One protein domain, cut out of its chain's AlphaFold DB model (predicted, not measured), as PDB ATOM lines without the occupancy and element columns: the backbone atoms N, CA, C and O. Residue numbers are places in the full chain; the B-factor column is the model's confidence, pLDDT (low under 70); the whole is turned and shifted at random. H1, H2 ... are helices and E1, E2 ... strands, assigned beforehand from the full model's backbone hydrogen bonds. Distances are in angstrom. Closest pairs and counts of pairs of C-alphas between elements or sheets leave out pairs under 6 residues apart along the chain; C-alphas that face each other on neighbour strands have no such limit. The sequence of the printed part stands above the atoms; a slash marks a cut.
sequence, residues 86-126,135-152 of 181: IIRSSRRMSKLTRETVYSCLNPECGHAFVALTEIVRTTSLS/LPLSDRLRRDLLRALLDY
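Overview. This is residues 86 to 126 and 135 to 152 of the 181 residues of the protein "Ogr/Delta-like zinc finger family protein" of Acidovorax antarcticus (UniProt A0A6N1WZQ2). A strongly twisted sheet of three strands makes one end of a long rod, and a single helix, H1, stands free at the other, with unnamed, cut chain between. The printed part has 59 residues, in order E1, E2, E3, H1; the sheet's order is E1, E2, E3, antiparallel, and the class is mixed. It is extended, with radius of gyration of the C-alphas 18.6 A and spans of 60 by 21 by 14 A.

Arrangement. E1, residues 86 to 92, and E2, residues 97 to 104, form a hairpin at 162 degrees, with N 88 and O 101 2.9 A apart, within hydrogen-bond range. E2 and E3, residues 112 to 118, form another at 154 degrees, with N 102 and O 113 at 2.8 A. E1, E2 and E3 are a meander, each strand the antiparallel neighbour of the one before. H1, residues 143 to 152, is not on the sheet, with 0 pairs of C-alphas within 10 A; its every O i to N i+4 pair is within hydrogen-bond range.

Along the chain. E1 begins at C-alpha 86 (-19.542, 19.835, 45.606) and measures 17.5 A, E2 22.3 A, E3 19.7 A. H1, 14.5 A, ends at C-alpha 152 (-14.177, -23.883, 64.801).

Size, cuts and confidence. The farthest C-alphas, of Glu 108 and Tyr 152, are 61.2 A apart. Residues 127 to 134 are not printed; C-alphas 126 and 135 are 11.4 A apart across the cut. No printed residue is under 70 in pLDDT.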
ATOM      1  N   ILE A  86     -18.370  20.055  44.751       92.06
ATOM      2  CA  ILE A  86     -19.542  19.835  45.606       92.06
ATOM      3  C   ILE A  86     -20.601  18.983  44.902       92.06
ATOM      4  O   ILE A  86     -20.858  19.155  43.709       92.06
ATOM      5  N   ILE A  87     -21.239  18.076  45.646       93.75
ATOM      6  CA  ILE A  87     -22.380  17.293  45.152       93.75
ATOM      7  C   ILE A  87     -23.622  18.182  45.093       93.75
ATOM      8  O   ILE A  87     -24.020  18.766  46.102       93.75
ATOM      9  N   ARG A  88     -24.280  18.225  43.933       93.19
ATOM     10  CA  ARG A  88     -25.574  18.904  43.745       93.19
ATOM     11  C   ARG A  88     -26.748  17.955  43.895       93.19
ATOM     12  O   ARG A  88     -27.730  18.279  44.555       93.19
ATOM     13  N   SER A  89     -26.646  16.775  43.300       92.62
ATOM     14  CA  SER A  89     -27.683  15.755  43.374       92.62
ATOM     15  C   SER A  89     -27.062  14.366  43.363       92.62
ATOM     16  O   SER A  89     -25.960  14.145  42.859       92.62
ATOM     17  N   SER A  90     -27.762  13.412  43.971       93.62
ATOM     18  CA  SER A  90     -27.360  12.011  43.940       93.62
ATOM     19  C   SER A  90     -28.580  11.134  43.727       93.62
ATOM     20  O   SER A  90     -29.588  11.291  44.421       93.62
ATOM     21  N   ARG A  91     -28.481  10.197  42.791       95.31
ATOM     22  CA  ARG A  91     -29.524   9.232  42.467       95.31
ATOM     23  C   ARG A  91     -28.984   7.822  42.653       95.31
ATOM     24  O   ARG A  91     -27.912   7.470  42.170       95.31
ATOM     25  N   ARG A  92     -29.734   6.985  43.368       95.81
ATOM     26  CA  ARG A  92     -29.422   5.557  43.456       95.81
ATOM     27  C   ARG A  92     -29.885   4.877  42.169       95.81
ATOM     28  O   ARG A  92     -31.066   4.957  41.847       95.81
ATOM     29  N   MET A  93     -28.963   4.219  41.472       94.25
ATOM     30  CA  MET A  93     -29.244   3.506  40.224       94.25
ATOM     31  C   MET A  93     -29.575   2.039  40.498       94.25
ATOM     32  O   MET A  93     -30.577   1.526  40.012       94.25
ATOM     33  N   SER A  94     -28.779   1.375  41.338       92.69
ATOM     34  CA  SER A  94     -29.009  -0.013  41.752       92.69
ATOM     35  C   SER A  94     -28.681  -0.214  43.236       92.69
ATOM     36  O   SER A  94     -28.369   0.732  43.969       92.69
ATOM     37  N   LYS A  95     -28.735  -1.460  43.730       90.75
ATOM     38  CA  LYS A  95     -28.257  -1.764  45.088       90.75
ATOM     39  C   LYS A  95     -26.768  -1.432  45.261       90.75
ATOM     40  O   LYS A  95     -26.402  -1.016  46.359       90.75
ATOM     41  N   LEU A  96     -25.976  -1.548  44.192       93.81
ATOM     42  CA  LEU A  96     -24.514  -1.423  44.188       93.81
ATOM     43  C   LEU A  96     -23.997  -0.116  43.576       93.81
ATOM     44  O   LEU A  96     -22.852   0.247  43.826       93.81
ATOM     45  N   THR A  97     -24.824   0.590  42.801       95.44
ATOM     46  CA  THR A  97     -24.403   1.770  42.034       95.44
ATOM     47  C   THR A  97     -25.200   3.022  42.390       95.44
ATOM     48  O   THR A  97     -26.429   2.995  42.558       95.44
ATOM     49  N   ARG A  98     -24.496   4.153  42.481       95.50
ATOM     50  CA  ARG A  98     -25.065   5.489  42.684       95.50
ATOM     51  C   ARG A  98     -24.449   6.474  41.696       95.50
ATOM     52  O   ARG A  98     -23.232   6.552  41.569       95.50
ATOM     53  N   GLU A  99     -25.314   7.242  41.053       96.00
ATOM     54  CA  GLU A  99     -24.974   8.354  40.175       96.00
ATOM     55  C   GLU A  99     -24.982   9.656  40.981       96.00
ATOM     56  O   GLU A  99     -25.914   9.924  41.747       96.00
ATOM     57  N   THR A 100     -23.932  10.454  40.849       95.19
ATOM     58  CA  THR A 100     -23.761  11.718  41.570       95.19
ATOM     59  C   THR A 100     -23.359  12.822  40.608       95.19
ATOM     60  O   THR A 100     -22.433  12.668  39.818       95.19
ATOM     61  N   VAL A 101     -24.054  13.955  40.693       95.56
ATOM     62  CA  VAL A 101     -23.744  15.157  39.914       95.56
ATOM     63  C   VAL A 101     -22.886  16.083  40.768       95.56
ATOM     64  O   VAL A 101     -23.302  16.497  41.856       95.56
ATOM     65  N   TYR A 102     -21.708  16.419  40.257       94.88
ATOM     66  CA  TYR A 102     -20.733  17.306  40.875       94.88
ATOM     67  C   TYR A 102     -20.673  18.648  40.152       94.88
ATOM     68  O   TYR A 102     -20.838  18.728  38.936       94.88
ATOM     69  N   SER A 103     -20.383  19.700  40.912       94.88
ATOM     70  CA  SER A 103     -20.023  21.016  40.386       94.88
ATOM     71  C   SER A 103     -18.727  21.492  41.030       94.88
ATOM     72  O   SER A 103     -18.607  21.438  42.258       94.88
ATOM     73  N   CYS A 104     -17.802  22.001  40.229       94.81
ATOM     74  CA  CYS A 104     -16.585  22.631  40.719       94.81
ATOM     75  C   CYS A 104     -16.908  23.854  41.592       94.81
ATOM     76  O   CYS A 104     -17.869  24.579  41.326       94.81
ATOM     77  N   LEU A 105     -16.110  24.071  42.640       91.69
ATOM     78  CA  LEU A 105     -16.206  25.268  43.480       91.69
ATOM     79  C   LEU A 105     -15.518  26.488  42.864       91.69
ATOM     80  O   LEU A 105     -15.841  27.609  43.244       91.69
ATOM     81  N   ASN A 106     -14.587  26.289  41.927       94.12
ATOM     82  CA  ASN A 106     -13.942  27.393  41.233       94.12
ATOM     83  C   ASN A 106     -14.942  28.057  40.266       94.12
ATOM     84  O   ASN A 106     -15.335  27.403  39.291       94.12
ATOM     85  N   PRO A 107     -15.332  29.327  40.487       92.69
ATOM     86  CA  PRO A 107     -16.270  30.019  39.607       92.69
ATOM     87  C   PRO A 107     -15.713  30.215  38.193       92.69
ATOM     88  O   PRO A 107     -16.487  30.192  37.243       92.69
ATOM     89  N   GLU A 108     -14.389  30.324  38.044       96.69
ATOM     90  CA  GLU A 108     -13.735  30.477  36.737       96.69
ATOM     91  C   GLU A 108     -13.746  29.172  35.934       96.69
ATOM     92  O   GLU A 108     -13.814  29.175  34.709       96.69
ATOM     93  N   CYS A 109     -13.689  28.026  36.620       95.56
ATOM     94  CA  CYS A 109     -13.739  26.726  35.958       95.56
ATOM     95  C   CYS A 109     -15.178  26.338  35.608       95.56
ATOM     96  O   CYS A 109     -15.435  25.847  34.510       95.56
ATOM     97  N   GLY A 110     -16.110  26.495  36.557       92.81
ATOM     98  CA  GLY A 110     -17.538  26.222  36.362       92.81
ATOM     99  C   GLY A 110     -17.895  24.784  35.956       92.81
ATOM    100  O   GLY A 110     -19.056  24.505  35.658       92.81
ATOM    101  N   HIS A 111     -16.929  23.860  35.929       95.75
ATOM    102  CA  HIS A 111     -17.129  22.528  35.373       95.75
ATOM    103  C   HIS A 111     -18.112  21.709  36.215       95.75
ATOM    104  O   HIS A 111     -17.989  21.620  37.440       95.75
ATOM    105  N   ALA A 112     -19.069  21.075  35.543       95.12
ATOM    106  CA  ALA A 112     -20.031  20.166  36.142       95.12
ATOM    107  C   ALA A 112     -19.957  18.814  35.436       95.12
ATOM    108  O   ALA A 112     -19.949  18.747  34.207       95.12
ATOM    109  N   PHE A 113     -19.905  17.741  36.217       95.56
ATOM    110  CA  PHE A 113     -19.754  16.384  35.701       95.56
ATOM    111  C   PHE A 113     -20.549  15.388  36.533       95.56
ATOM    112  O   PHE A 113     -20.940  15.653  37.670       95.56
ATOM    113  N   VAL A 114     -20.788  14.221  35.946       95.69
ATOM    114  CA  VAL A 114     -21.485  13.111  36.592       95.69
ATOM    115  C   VAL A 114     -20.482  12.006  36.866       95.69
ATOM    116  O   VAL A 114     -19.719  11.629  35.977       95.69
ATOM    117  N   ALA A 115     -20.487  11.477  38.086       94.62
ATOM    118  CA  ALA A 115     -19.693  10.316  38.453       94.62
ATOM    119  C   ALA A 115     -20.598   9.145  38.841       94.62
ATOM    120  O   ALA A 115     -21.642   9.311  39.479       94.62
ATOM    121  N   LEU A 116     -20.169   7.942  38.470       94.81
ATOM    122  CA  LEU A 116     -20.771   6.697  38.924       94.81
ATOM    123  C   LEU A 116     -19.900   6.110  40.027       94.81
ATOM    124  O   LEU A 116     -18.713   5.854  39.840       94.81
ATOM    125  N   THR A 117     -20.509   5.897  41.186       93.38
ATOM    126  CA  THR A 117     -19.885   5.213  42.317       93.38
ATOM    127  C   THR A 117     -20.453   3.809  42.411       93.38
ATOM    128  O   THR A 117     -21.661   3.625  42.579       93.38
ATOM    129  N   GLU A 118     -19.579   2.817  42.273       94.94
ATOM    130  CA  GLU A 118     -19.933   1.403  42.300       94.94
ATOM    131  C   GLU A 118     -19.195   0.676  43.424       94.94
ATOM    132  O   GLU A 118     -18.004   0.882  43.665       94.94
ATOM    133  N   ILE A 119     -19.917  -0.209  44.107       95.12
ATOM    134  CA  ILE A 119     -19.330  -1.161  45.045       95.12
ATOM    135  C   ILE A 119     -18.875  -2.377  44.233       95.12
ATOM    136  O   ILE A 119     -19.707  -3.144  43.768       95.12
ATOM    137  N   VAL A 120     -17.560  -2.552  44.072       94.75
ATOM    138  CA  VAL A 120     -16.982  -3.565  43.163       94.75
ATOM    139  C   VAL A 120     -16.695  -4.902  43.853       94.75
ATOM    140  O   VAL A 120     -16.874  -5.966  43.269       94.75
ATOM    141  N   ARG A 121     -16.205  -4.868  45.098       94.38
ATOM    142  CA  ARG A 121     -15.768  -6.068  45.831       94.38
ATOM    143  C   ARG A 121     -15.923  -5.926  47.337       94.38
ATOM    144  O   ARG A 121     -15.742  -4.844  47.891       94.38
ATOM    145  N   THR A 122     -16.155  -7.051  47.999       93.81
ATOM    146  CA  THR A 122     -16.222  -7.156  49.457       93.81
ATOM    147  C   THR A 122     -14.812  -7.316  50.022       93.81
ATOM    148  O   THR A 122     -14.138  -8.317  49.769       93.81
ATOM    149  N   THR A 123     -14.349  -6.331  50.790       93.44
ATOM    150  CA  THR A 123     -13.058  -6.385  51.505       93.44
ATOM    151  C   THR A 123     -13.174  -7.013  52.889       93.44
ATOM    152  O   THR A 123     -12.220  -7.610  53.373       93.44
ATOM    153  N   SER A 124     -14.340  -6.892  53.515       91.44
ATOM    154  CA  SER A 124     -14.686  -7.467  54.814       91.44
ATOM    155  C   SER A 124     -16.134  -7.932  54.756       91.44
ATOM    156  O   SER A 124     -16.991  -7.207  54.250       91.44
ATOM    157  N   LEU A 125     -16.408  -9.140  55.240       90.31
ATOM    158  CA  LEU A 125     -17.750  -9.714  55.194       90.31
ATOM    159  C   LEU A 125     -18.708  -8.958  56.122       90.31
ATOM    160  O   LEU A 125     -18.333  -8.541  57.215       90.31
ATOM    161  N   SER A 126     -19.954  -8.804  55.674       87.50
ATOM    162  CA  SER A 126     -21.039  -8.270  56.498       87.50
ATOM    163  C   SER A 126     -21.503  -9.316  57.510       87.50
ATOM    164  O   SER A 126     -21.559 -10.503  57.197       87.50
ATOM    165  N   LEU A 135     -21.519 -10.054  45.370       92.31
ATOM    166  CA  LEU A 135     -20.309  -9.264  45.189       92.31
ATOM    167  C   LEU A 135     -19.060 -10.135  45.368       92.31
ATOM    168  O   LEU A 135     -18.986 -10.880  46.352       92.31
ATOM    169  N   PRO A 136     -18.069 -10.067  44.459       93.50
ATOM    170  CA  PRO A 136     -16.853 -10.854  44.599       93.50
ATOM    171  C   PRO A 136     -16.080 -10.448  45.859       93.50
ATOM    172  O   PRO A 136     -16.020  -9.278  46.242       93.50
ATOM    173  N   LEU A 137     -15.462 -11.430  46.513       92.56
ATOM    174  CA  LEU A 137     -14.557 -11.187  47.636       92.56
ATOM    175  C   LEU A 137     -13.186 -10.749  47.115       92.56
ATOM    176  O   LEU A 137     -12.706 -11.309  46.133       92.56
ATOM    177  N   SER A 138     -12.542  -9.798  47.798       94.31
ATOM    178  CA  SER A 138     -11.178  -9.374  47.458       94.31
ATOM    179  C   SER A 138     -10.157 -10.504  47.626       94.31
ATOM    180  O   SER A 138     -10.280 -11.294  48.562       94.31
ATOM    181  N   ASP A 139      -9.094 -10.499  46.824       91.62
ATOM    182  CA  ASP A 139      -8.043 -11.536  46.839       91.62
ATOM    183  C   ASP A 139      -7.304 -11.657  48.176       91.62
ATOM    184  O   ASP A 139      -6.770 -12.707  48.524       91.62
ATOM    185  N   ARG A 140      -7.303 -10.584  48.974       91.38
ATOM    186  CA  ARG A 140      -6.683 -10.567  50.306       91.38
ATOM    187  C   ARG A 140      -7.442 -11.405  51.336       91.38
ATOM    188  O   ARG A 140      -6.892 -11.710  52.393       91.38
ATOM    189  N   LEU A 141      -8.692 -11.775  51.054       91.25
ATOM    190  CA  LEU A 141      -9.475 -12.650  51.919       91.25
ATOM    191  C   LEU A 141      -9.124 -14.110  51.626       91.25
ATOM    192  O   LEU A 141      -9.578 -14.686  50.638       91.25
ATOM    193  N   ARG A 142      -8.345 -14.727  52.523       92.19
ATOM    194  CA  ARG A 142      -8.052 -16.168  52.487       92.19
ATOM    195  C   ARG A 142      -9.317 -16.962  52.804       92.19
ATOM    196  O   ARG A 142      -9.634 -17.187  53.972       92.19
ATOM    197  N   ARG A 143     -10.039 -17.363  51.757       90.81
ATOM    198  CA  ARG A 143     -11.344 -18.037  51.861       90.81
ATOM    199  C   ARG A 143     -11.262 -19.333  52.672       90.81
ATOM    200  O   ARG A 143     -12.122 -19.560  53.514       90.81
ATOM    201  N   ASP A 144     -10.196 -20.108  52.490       92.31
ATOM    202  CA  ASP A 144     -10.003 -21.390  53.182       92.31
ATOM    203  C   ASP A 144      -9.827 -21.208  54.691       92.31
ATOM    204  O   ASP A 144     -10.467 -21.883  55.493       92.31
ATOM    205  N   LEU A 145      -9.006 -20.230  55.086       93.44
ATOM    206  CA  LEU A 145      -8.779 -19.904  56.491       93.44
ATOM    207  C   LEU A 145     -10.047 -19.347  57.135       93.44
ATOM    208  O   LEU A 145     -10.376 -19.721  58.255       93.44
ATOM    209  N   LEU A 146     -10.770 -18.473  56.431       92.25
ATOM    210  CA  LEU A 146     -12.035 -17.938  56.922       92.25
ATOM    211  C   LEU A 146     -13.050 -19.063  57.162       92.25
ATOM    212  O   LEU A 146     -13.706 -19.075  58.199       92.25
ATOM    213  N   ARG A 147     -13.149 -20.019  56.234       93.06
ATOM    214  CA  ARG A 147     -14.027 -21.182  56.381       93.06
ATOM    215  C   ARG A 147     -13.661 -22.004  57.617       93.06
ATOM    216  O   ARG A 147     -14.523 -22.223  58.455       93.06
ATOM    217  N   ALA A 148     -12.383 -22.349  57.777       95.31
ATOM    218  CA  ALA A 148     -11.913 -23.076  58.954       95.31
ATOM    219  C   ALA A 148     -12.226 -22.322  60.259       95.31
ATOM    220  O   ALA A 148     -12.733 -22.909  61.209       95.31
ATOM    221  N   LEU A 149     -11.985 -21.006  60.308       94.31
ATOM    222  CA  LEU A 149     -12.322 -20.197  61.481       94.31
ATOM    223  C   LEU A 149     -13.814 -20.252  61.813       94.31
ATOM    224  O   LEU A 149     -14.156 -20.348  62.986       94.31
ATOM    225  N   LEU A 150     -14.689 -20.202  60.808       91.25
ATOM    226  CA  LEU A 150     -16.136 -20.288  61.012       91.25
ATOM    227  C   LEU A 150     -16.572 -21.671  61.512       91.25
ATOM    228  O   LEU A 150     -17.480 -21.741  62.336       91.25
ATOM    229  N   ASP A 151     -15.907 -22.738  61.067       94.19
ATOM    230  CA  ASP A 151     -16.194 -24.110  61.501       94.19
ATOM    231  C   ASP A 151     -15.779 -24.350  62.969       94.19
ATOM    232  O   ASP A 151     -16.459 -25.076  63.696       94.19
ATOM    233  N   TYR A 152     -14.688 -23.724  63.429       94.44
ATOM    234  CA  TYR A 152     -14.177 -23.883  64.801       94.44
ATOM    235  C   TYR A 152     -14.672 -22.822  65.796       94.44
ATOM    236  O   TYR A 152     -14.537 -23.012  67.009       94.44
TER     237      TYR A 152